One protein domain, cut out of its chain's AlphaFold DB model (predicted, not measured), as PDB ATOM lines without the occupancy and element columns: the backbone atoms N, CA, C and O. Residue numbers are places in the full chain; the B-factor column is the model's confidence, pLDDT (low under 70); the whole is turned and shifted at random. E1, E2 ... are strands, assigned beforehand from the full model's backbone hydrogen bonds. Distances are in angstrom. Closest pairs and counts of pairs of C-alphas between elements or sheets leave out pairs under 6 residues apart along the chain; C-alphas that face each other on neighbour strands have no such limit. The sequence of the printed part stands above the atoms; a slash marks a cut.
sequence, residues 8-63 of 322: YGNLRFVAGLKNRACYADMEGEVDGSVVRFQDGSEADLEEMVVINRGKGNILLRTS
ATOM      1  N   TYR A   8     -30.083  20.726 -88.452       65.62
ATOM      2  CA  TYR A   8     -29.786  21.924 -87.661       65.62
ATOM      3  C   TYR A   8     -28.281  21.963 -87.387       65.62
ATOM      4  O   TYR A   8     -27.757  21.189 -86.573       65.62
ATOM      5  N   GLY A   9     -27.562  22.826 -88.101       70.44
ATOM      6  CA  GLY A   9     -26.099  22.846 -88.091       70.44
ATOM      7  C   GLY A   9     -25.522  21.525 -88.605       70.44
ATOM      8  O   GLY A   9     -25.729  21.151 -89.753       70.44
ATOM      9  N   ASN A  10     -24.792  20.801 -87.757       76.81
ATOM     10  CA  ASN A  10     -24.241  19.479 -88.077       76.81
ATOM     11  C   ASN A  10     -25.099  18.304 -87.560       76.81
ATOM     12  O   ASN A  10     -24.642  17.160 -87.603       76.81
ATOM     13  N   LEU A  11     -26.296  18.574 -87.033       82.25
ATOM     14  CA  LEU A  11     -27.202  17.582 -86.450       82.25
ATOM     15  C   LEU A  11     -28.375  17.302 -87.391       82.25
ATOM     16  O   LEU A  11     -28.797  18.180 -88.137       82.25
ATOM     17  N   ARG A  12     -28.936  16.093 -87.327       88.62
ATOM     18  CA  ARG A  12     -30.085  15.662 -88.137       88.62
ATOM     19  C   ARG A  12     -31.352  15.610 -87.305       88.62
ATOM     20  O   ARG A  12     -31.292  15.280 -86.124       88.62
ATOM     21  N   PHE A  13     -32.489  15.900 -87.923       90.62
ATOM     22  CA  PHE A  13     -33.800  15.745 -87.313       90.62
ATOM     23  C   PHE A  13     -34.049  14.276 -86.962       90.62
ATOM     24  O   PHE A  13     -33.890  13.386 -87.795       90.62
ATOM     25  N   VAL A  14     -34.444  14.031 -85.716       95.00
ATOM     26  CA  VAL A  14     -34.730  12.688 -85.196       95.00
ATOM     27  C   VAL A  14     -36.221  12.520 -84.935       95.00
ATOM     28  O   VAL A  14     -36.806  11.508 -85.310       95.00
ATOM     29  N   ALA A  15     -36.844  13.501 -84.279       94.75
ATOM     30  CA  ALA A  15     -38.248  13.424 -83.894       94.75
ATOM     31  C   ALA A  15     -38.854  14.804 -83.648       94.75
ATOM     32  O   ALA A  15     -38.155  15.735 -83.247       94.75
ATOM     33  N   GLY A  16     -40.174  14.910 -83.806       90.69
ATOM     34  CA  GLY A  16     -40.934  16.118 -83.504       90.69
ATOM     35  C   GLY A  16     -42.193  15.822 -82.696       90.69
ATOM     36  O   GLY A  16     -42.847  14.800 -82.895       90.69
ATOM     37  N   LEU A  17     -42.548  16.738 -81.795       89.88
ATOM     38  CA  LEU A  17     -43.780  16.705 -81.012       89.88
ATOM     39  C   LEU A  17     -44.363  18.119 -80.917       89.88
ATOM     40  O   LEU A  17     -43.793  18.998 -80.271       89.88
ATOM     41  N   LYS A  18     -45.531  18.337 -81.531       86.56
ATOM     42  CA  LYS A  18     -46.179  19.660 -81.627       86.56
ATOM     43  C   LYS A  18     -45.221  20.702 -82.233       86.56
ATOM     44  O   LYS A  18     -44.864  20.591 -83.398       86.56
ATOM     45  N   ASN A  19     -44.815  21.709 -81.459       78.75
ATOM     46  CA  ASN A  19     -43.915  22.785 -81.864       78.75
ATOM     47  C   ASN A  19     -42.478  22.561 -81.374       78.75
ATOM     48  O   ASN A  19     -41.763  23.530 -81.127       78.75
ATOM     49  N   ARG A  20     -42.055  21.305 -81.196       89.38
ATOM     50  CA  ARG A  20     -40.736  20.947 -80.663       89.38
ATOM     51  C   ARG A  20     -40.098  19.852 -81.498       89.38
ATOM     52  O   ARG A  20     -40.801  18.981 -82.005       89.38
ATOM     53  N   ALA A  21     -38.783  19.890 -81.594       91.31
ATOM     54  CA  ALA A  21     -37.971  18.980 -82.372       91.31
ATOM     55  C   ALA A  21     -36.719  18.565 -81.612       91.31
ATOM     56  O   ALA A  21     -36.148  19.335 -80.839       91.31
ATOM     57  N   CYS A  22     -36.299  17.337 -81.877       94.75
ATOM     58  CA  CYS A  22     -35.057  16.755 -81.422       94.75
ATOM     59  C   CYS A  22     -34.135  16.574 -82.624       94.75
ATOM     60  O   CYS A  22     -34.506  15.902 -83.587       94.75
ATOM     61  N   TYR A  23     -32.930  17.129 -82.533       93.38
ATOM     62  CA  TYR A  23     -31.846  16.937 -83.488       93.38
ATOM     63  C   TYR A  23     -30.695  16.205 -82.819       93.38
ATOM     64  O   TYR A  23     -30.374  16.486 -81.665       93.38
ATOM     65  N   ALA A  24     -30.053  15.290 -83.535       94.06
ATOM     66  CA  ALA A  24     -28.855  14.621 -83.056       94.06
ATOM     67  C   ALA A  24     -27.931  14.201 -84.204       94.06
ATOM     68  O   ALA A  24     -28.343  14.110 -85.359       94.06
ATOM     69  N   ASP A  25     -26.670  13.919 -83.887       93.12
ATOM     70  CA  ASP A  25     -25.705  13.306 -84.816       93.12
ATOM     71  C   ASP A  25     -25.760  11.765 -84.807       93.12
ATOM     72  O   ASP A  25     -24.900  11.089 -85.376       93.12
ATOM     73  N   MET A  26     -26.798  11.207 -84.184       93.56
ATOM     74  CA  MET A  26     -27.027   9.777 -84.012       93.56
ATOM     75  C   MET A  26     -28.519   9.444 -84.088       93.56
ATOM     76  O   MET A  26     -29.376  10.284 -83.817       93.56
ATOM     77  N   GLU A  27     -28.824   8.202 -84.458       92.88
ATOM     78  CA  GLU A  27     -30.199   7.713 -84.550       92.88
ATOM     79  C   GLU A  27     -30.826   7.544 -83.160       92.88
ATOM     80  O   GLU A  27     -30.171   7.099 -82.211       92.88
ATOM     81  N   GLY A  28     -32.113   7.879 -83.055       93.31
ATOM     82  CA  GLY A  28     -32.908   7.709 -81.844       93.31
ATOM     83  C   GLY A  28     -34.261   7.075 -82.150       93.31
ATOM     84  O   GLY A  28     -34.847   7.314 -83.204       93.31
ATOM     85  N   GLU A  29     -34.757   6.266 -81.218       96.38
ATOM     86  CA  GLU A  29     -36.089   5.665 -81.276       96.38
ATOM     87  C   GLU A  29     -37.083   6.508 -80.474       96.38
ATOM     88  O   GLU A  29     -36.785   6.959 -79.366       96.38
ATOM     89  N   VAL A  30     -38.273   6.725 -81.034       95.62
ATOM     90  CA  VAL A  30     -39.310   7.570 -80.431       95.62
ATOM     91  C   VAL A  30     -40.280   6.724 -79.612       95.62
ATOM     92  O   VAL A  30     -40.914   5.811 -80.137       95.62
ATOM     93  N   ASP A  31     -40.434   7.074 -78.338       92.62
ATOM     94  CA  ASP A  31     -41.349   6.463 -77.376       92.62
ATOM     95  C   ASP A  31     -42.181   7.563 -76.692       92.62
ATOM     96  O   ASP A  31     -41.787   8.163 -75.688       92.62
ATOM     97  N   GLY A  32     -43.329   7.893 -77.291       93.56
ATOM     98  CA  GLY A  32     -44.189   8.982 -76.822       93.56
ATOM     99  C   GLY A  32     -43.530  10.354 -76.992       93.56
ATOM    100  O   GLY A  32     -43.285  10.783 -78.118       93.56
ATOM    101  N   SER A  33     -43.280  11.058 -75.882       95.69
ATOM    102  CA  SER A  33     -42.542  12.329 -75.874       95.69
ATOM    103  C   SER A  33     -41.024  12.151 -75.815       95.69
ATOM    104  O   SER A  33     -40.299  13.122 -76.017       95.69
ATOM    105  N   VAL A  34     -40.532  10.940 -75.544       97.31
ATOM    106  CA  VAL A  34     -39.116  10.688 -75.271       97.31
ATOM    107  C   VAL A  34     -38.442  10.050 -76.481       97.31
ATOM    108  O   VAL A  34     -38.903   9.042 -77.010       97.31
ATOM    109  N   VAL A  35     -37.309  10.605 -76.892       97.62
ATOM    110  CA  VAL A  35     -36.380  10.005 -77.852       97.62
ATOM    111  C   VAL A  35     -35.285   9.286 -77.076       97.62
ATOM    112  O   VAL A  35     -34.640   9.888 -76.216       97.62
ATOM    113  N   ARG A  36     -35.067   8.002 -77.362       97.50
ATOM    114  CA  ARG A  36     -34.039   7.169 -76.724       97.50
ATOM    115  C   ARG A  36     -32.925   6.865 -77.716       97.50
ATOM    116  O   ARG A  36     -33.191   6.427 -78.832       97.50
ATOM    117  N   PHE A  37     -31.681   7.062 -77.297       96.81
ATOM    118  CA  PHE A  37     -30.498   6.869 -78.134       96.81
ATOM    119  C   PHE A  37     -29.734   5.603 -77.740       96.81
ATOM    120  O   PHE A  37     -29.777   5.156 -76.591       96.81
ATOM    121  N   GLN A  38     -28.991   5.030 -78.692       92.94
ATOM    122  CA  GLN A  38     -28.247   3.779 -78.480       92.94
ATOM    123  C   GLN A  38     -27.167   3.877 -77.391       92.94
ATOM    124  O   GLN A  38     -26.802   2.866 -76.791       92.94
ATOM    125  N   ASP A  39     -26.661   5.078 -77.111       93.38
ATOM    126  CA  ASP A  39     -25.662   5.322 -76.069       93.38
ATOM    127  C   ASP A  39     -26.263   5.485 -74.658       93.38
ATOM    128  O   ASP A  39     -25.545   5.776 -73.699       93.38
ATOM    129  N   GLY A  40     -27.577   5.271 -74.514       93.94
ATOM    130  CA  GLY A  40     -28.319   5.425 -73.263       93.94
ATOM    131  C   GLY A  40     -28.740   6.865 -72.962       93.94
ATOM    132  O   GLY A  40     -29.296   7.126 -71.889       93.94
ATOM    133  N   SER A  41     -28.480   7.810 -73.868       97.50
ATOM    134  CA  SER A  41     -29.005   9.169 -73.765       97.50
ATOM    135  C   SER A  41     -30.502   9.212 -74.057       97.50
ATOM    136  O   SER A  41     -31.054   8.349 -74.744       97.50
ATOM    137  N   GLU A  42     -31.170  10.231 -73.528       97.50
ATOM    138  CA  GLU A  42     -32.612  10.429 -73.681       97.50
ATOM    139  C   GLU A  42     -32.915  11.914 -73.899       97.50
ATOM    140  O   GLU A  42     -32.243  12.776 -73.328       97.50
ATOM    141  N   ALA A  43     -33.940  12.216 -74.692       97.31
ATOM    142  CA  ALA A  43     -34.447  13.570 -74.874       97.31
ATOM    143  C   ALA A  43     -35.971  13.593 -74.769       97.31
ATOM    144  O   ALA A  43     -36.652  12.942 -75.554       97.31
ATOM    145  N   ASP A  44     -36.508  14.334 -73.805       97.12
ATOM    146  CA  ASP A  44     -37.945  14.490 -73.596       97.12
ATOM    147  C   ASP A  44     -38.436  15.779 -74.263       97.12
ATOM    148  O   ASP A  44     -38.092  16.889 -73.847       97.12
ATOM    149  N   LEU A  45     -39.240  15.627 -75.314       92.62
ATOM    150  CA  LEU A  45     -39.828  16.726 -76.070       92.62
ATOM    151  C   LEU A  45     -40.953  17.435 -75.309       92.62
ATOM    152  O   LEU A  45     -41.261  18.572 -75.649       92.62
ATOM    153  N   GLU A  46     -41.592  16.831 -74.306       93.12
ATOM    154  CA  GLU A  46     -42.638  17.485 -73.504       93.12
ATOM    155  C   GLU A  46     -42.052  18.287 -72.333       93.12
ATOM    156  O   GLU A  46     -42.521  19.389 -72.037       93.12
ATOM    157  N   GLU A  47     -40.953  17.818 -71.755       92.12
ATOM    158  CA  GLU A  47     -40.243  18.539 -70.691       92.12
ATOM    159  C   GLU A  47     -39.128  19.458 -71.225       92.12
ATOM    160  O   GLU A  47     -38.622  20.308 -70.495       92.12
ATOM    161  N   MET A  48     -38.761  19.337 -72.509       92.19
ATOM    162  CA  MET A  48     -37.621  20.035 -73.126       92.19
ATOM    163  C   MET A  48     -36.296  19.769 -72.390       92.19
ATOM    164  O   MET A  48     -35.487  20.672 -72.171       92.19
ATOM    165  N   VAL A  49     -36.060  18.505 -72.021       94.12
ATOM    166  CA  VAL A  49     -34.878  18.068 -71.263       94.12
ATOM    167  C   VAL A  49     -34.086  17.026 -72.043       94.12
ATOM    168  O   VAL A  49     -34.646  16.068 -72.564       94.12
ATOM    169  N   VAL A  50     -32.761  17.178 -72.059       95.94
ATOM    170  CA  VAL A  50     -31.823  16.163 -72.554       95.94
ATOM    171  C   VAL A  50     -31.053  15.580 -71.376       95.94
ATOM    172  O   VAL A  50     -30.427  16.315 -70.610       95.94
ATOM    173  N   ILE A  51     -31.039  14.254 -71.263       95.50
ATOM    174  CA  ILE A  51     -30.122  13.519 -70.395       95.50
ATOM    175  C   ILE A  51     -29.088  12.836 -71.290       95.50
ATOM    176  O   ILE A  51     -29.298  11.723 -71.768       95.50
ATOM    177  N   ASN A  52     -27.970  13.521 -71.533       94.44
ATOM    178  CA  ASN A  52     -26.891  13.002 -72.369       94.44
ATOM    179  C   ASN A  52     -25.943  12.129 -71.533       94.44
ATOM    180  O   ASN A  52     -25.355  12.598 -70.556       94.44
ATOM    181  N   ARG A  53     -25.828  10.847 -71.893       93.56
ATOM    182  CA  ARG A  53     -24.994   9.850 -71.201       93.56
ATOM    183  C   ARG A  53     -23.830   9.349 -72.058       93.56
ATOM    184  O   ARG A  53     -22.962   8.652 -71.529       93.56
ATOM    185  N   GLY A  54     -23.789   9.706 -73.341       90.75
ATOM    186  CA  GLY A  54     -22.738   9.299 -74.263       90.75
ATOM    187  C   GLY A  54     -21.973  10.471 -74.867       90.75
ATOM    188  O   GLY A  54     -21.714  11.477 -74.209       90.75
ATOM    189  N   LYS A  55     -21.489  10.275 -76.098       88.38
ATOM    190  CA  LYS A  55     -20.615  11.232 -76.803       88.38
ATOM    191  C   LYS A  55     -21.315  11.970 -77.939       88.38
ATOM    192  O   LYS A  55     -20.721  12.908 -78.465       88.38
ATOM    193  N   GLY A  56     -22.498  11.514 -78.349       87.50
ATOM    194  CA  GLY A  56     -23.248  12.163 -79.413       87.50
ATOM    195  C   GLY A  56     -23.852  13.481 -78.942       87.50
ATOM    196  O   GLY A  56     -24.070  13.710 -77.746       87.50
ATOM    197  N   ASN A  57     -24.107  14.364 -79.892       90.31
ATOM    198  CA  ASN A  57     -24.742  15.645 -79.647       90.31
ATOM    199  C   ASN A  57     -26.251  15.498 -79.819       90.31
ATOM    200  O   ASN A  57     -26.713  14.946 -80.813       90.31
ATOM    201  N   ILE A  58     -27.009  16.016 -78.855       94.88
ATOM    202  CA  ILE A  58     -28.472  16.032 -78.877       94.88
ATOM    203  C   ILE A  58     -28.922  17.448 -78.557       94.88
ATOM    204  O   ILE A  58     -28.435  18.068 -77.608       94.88
ATOM    205  N   LEU A  59     -29.867  17.945 -79.338       89.38
ATOM    206  CA  LEU A  59     -30.350  19.304 -79.266       89.38
ATOM    207  C   LEU A  59     -31.867  19.319 -79.374       89.38
ATOM    208  O   LEU A  59     -32.437  18.800 -80.329       89.38
ATOM    209  N   LEU A  60     -32.514  19.955 -78.403       90.69
ATOM    210  CA  LEU A  60     -33.937  20.243 -78.482       90.69
ATOM    211  C   LEU A  60     -34.142  21.674 -78.966       90.69
ATOM    212  O   LEU A  60     -33.443  22.604 -78.548       90.69
ATOM    213  N   ARG A  61     -35.104  21.835 -79.864       86.00
ATOM    214  CA  ARG A  61     -35.518  23.116 -80.420       86.00
ATOM    215  C   ARG A  61     -37.026  23.207 -80.406       86.00
ATOM    216  O   ARG A  61     -37.728  22.223 -80.602       86.00
ATOM    217  N   THR A  62     -37.527  24.398 -80.185       82.88
ATOM    218  CA  THR A  62     -38.904  24.775 -80.439       82.88
ATOM    219  C   THR A  62     -38.994  25.407 -81.819       82.88
ATOM    220  O   THR A  62     -38.000  25.873 -82.365       82.88
ATOM    221  N   SER A  63     -40.191  25.482 -82.384       71.44
ATOM    222  CA  SER A  63     -40.428  26.199 -83.638       71.44
ATOM    223  C   SER A  63     -40.186  27.720 -83.530       71.44
ATOM    224  O   SER A  63     -40.283  28.429 -84.530       71.44
TER     225      SER A  63
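AT A GLANCE: This is residues 8 to 63 of the 322 residues of the protein "DUF4097 family beta strand repeat protein" of Clostridiaceae bacterium (UniProt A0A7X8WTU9). A small sandwich: the four-stranded sheet E3 E4 E5 E6 covers the three-stranded sheet E1 E2 E7 face to face, with the strands of the two sheets nearly in line, 7 degrees apart. The chain changes from one sheet to the other at the links E2 to E3 and E6 to E7. The printed part has 56 residues with no named helix and seven named strands, E1 to E7 in order along the chain; both sheets are antiparallel, and the class is all strand. The whole is compact, with a radius of gyration of the C-alphas of 9.7 A, and rounded, spanning 26 by 24 by 15 A.

IN THESE COORDINATES: Start in the larger sheet and find C-alpha 28 at (-32.908, 7.709, -81.844), where E3, residues 28 to 31, begins. E4 is residues 34 to 37, E5 residues 42 to 44, and E6 residues 49 to 51. Now turn to the other sheet: E1, residues 11 to 17, is the longest strand and runs 17.5 A from C-alpha 11 at (-27.202, 17.582, -86.450). E2, residues 20 to 24, and E7, residues 58 to 62, each measure 13.7 A; E7 ends with C-alpha 62 at (-38.904, 24.775, -80.439).

HOW THE PARTS SIT: In the larger sheet, E3 E4 E5 E6 form a meander, each strand the antiparallel neighbour of the one before, with E3 and E6 as edge strands. Look at the hairpin of E3 and E4, where N 31 and O 34 are 2.8 A apart, within hydrogen-bond range. In the hairpin of E4 and E5, N 35 and O 43 are 2.8 A apart, and in that of E5 and E6, N 44 and O 49 are also 2.8 A apart. Across the sheet the strands' lines turn by 57 degrees. In the other sheet E2 is the inner strand: N 14 and O 22 are within hydrogen-bond range at 2.8 A in the hairpin of E1 and E2, and N 21 and O 61 are within hydrogen-bond range at 2.7 A between the antiparallel neighbours E2 and E7. Between the sheets, the closest C-alphas of E2 and E5 are those of Cys 22 and Ala 43, 7.3 A apart. At the edges, compare Val 14 of E1 with Gly 28 of E3, closest C-alphas at 6.3 A, and Val 50 of E6 with Ile 58 of E7, at 7.2 A. E1 and E6 are apart, as are E3 and E7.

THE WHOLE: The two C-alphas farthest apart are those of Lys 18 and Lys 55, at 27.3 A. The printed part has no cut and no long link; E6 to E7, with 6 residues between, is short, and the other links are tight. The mean pLDDT of the printed part is 91.0, and residue 8 alone is under 70.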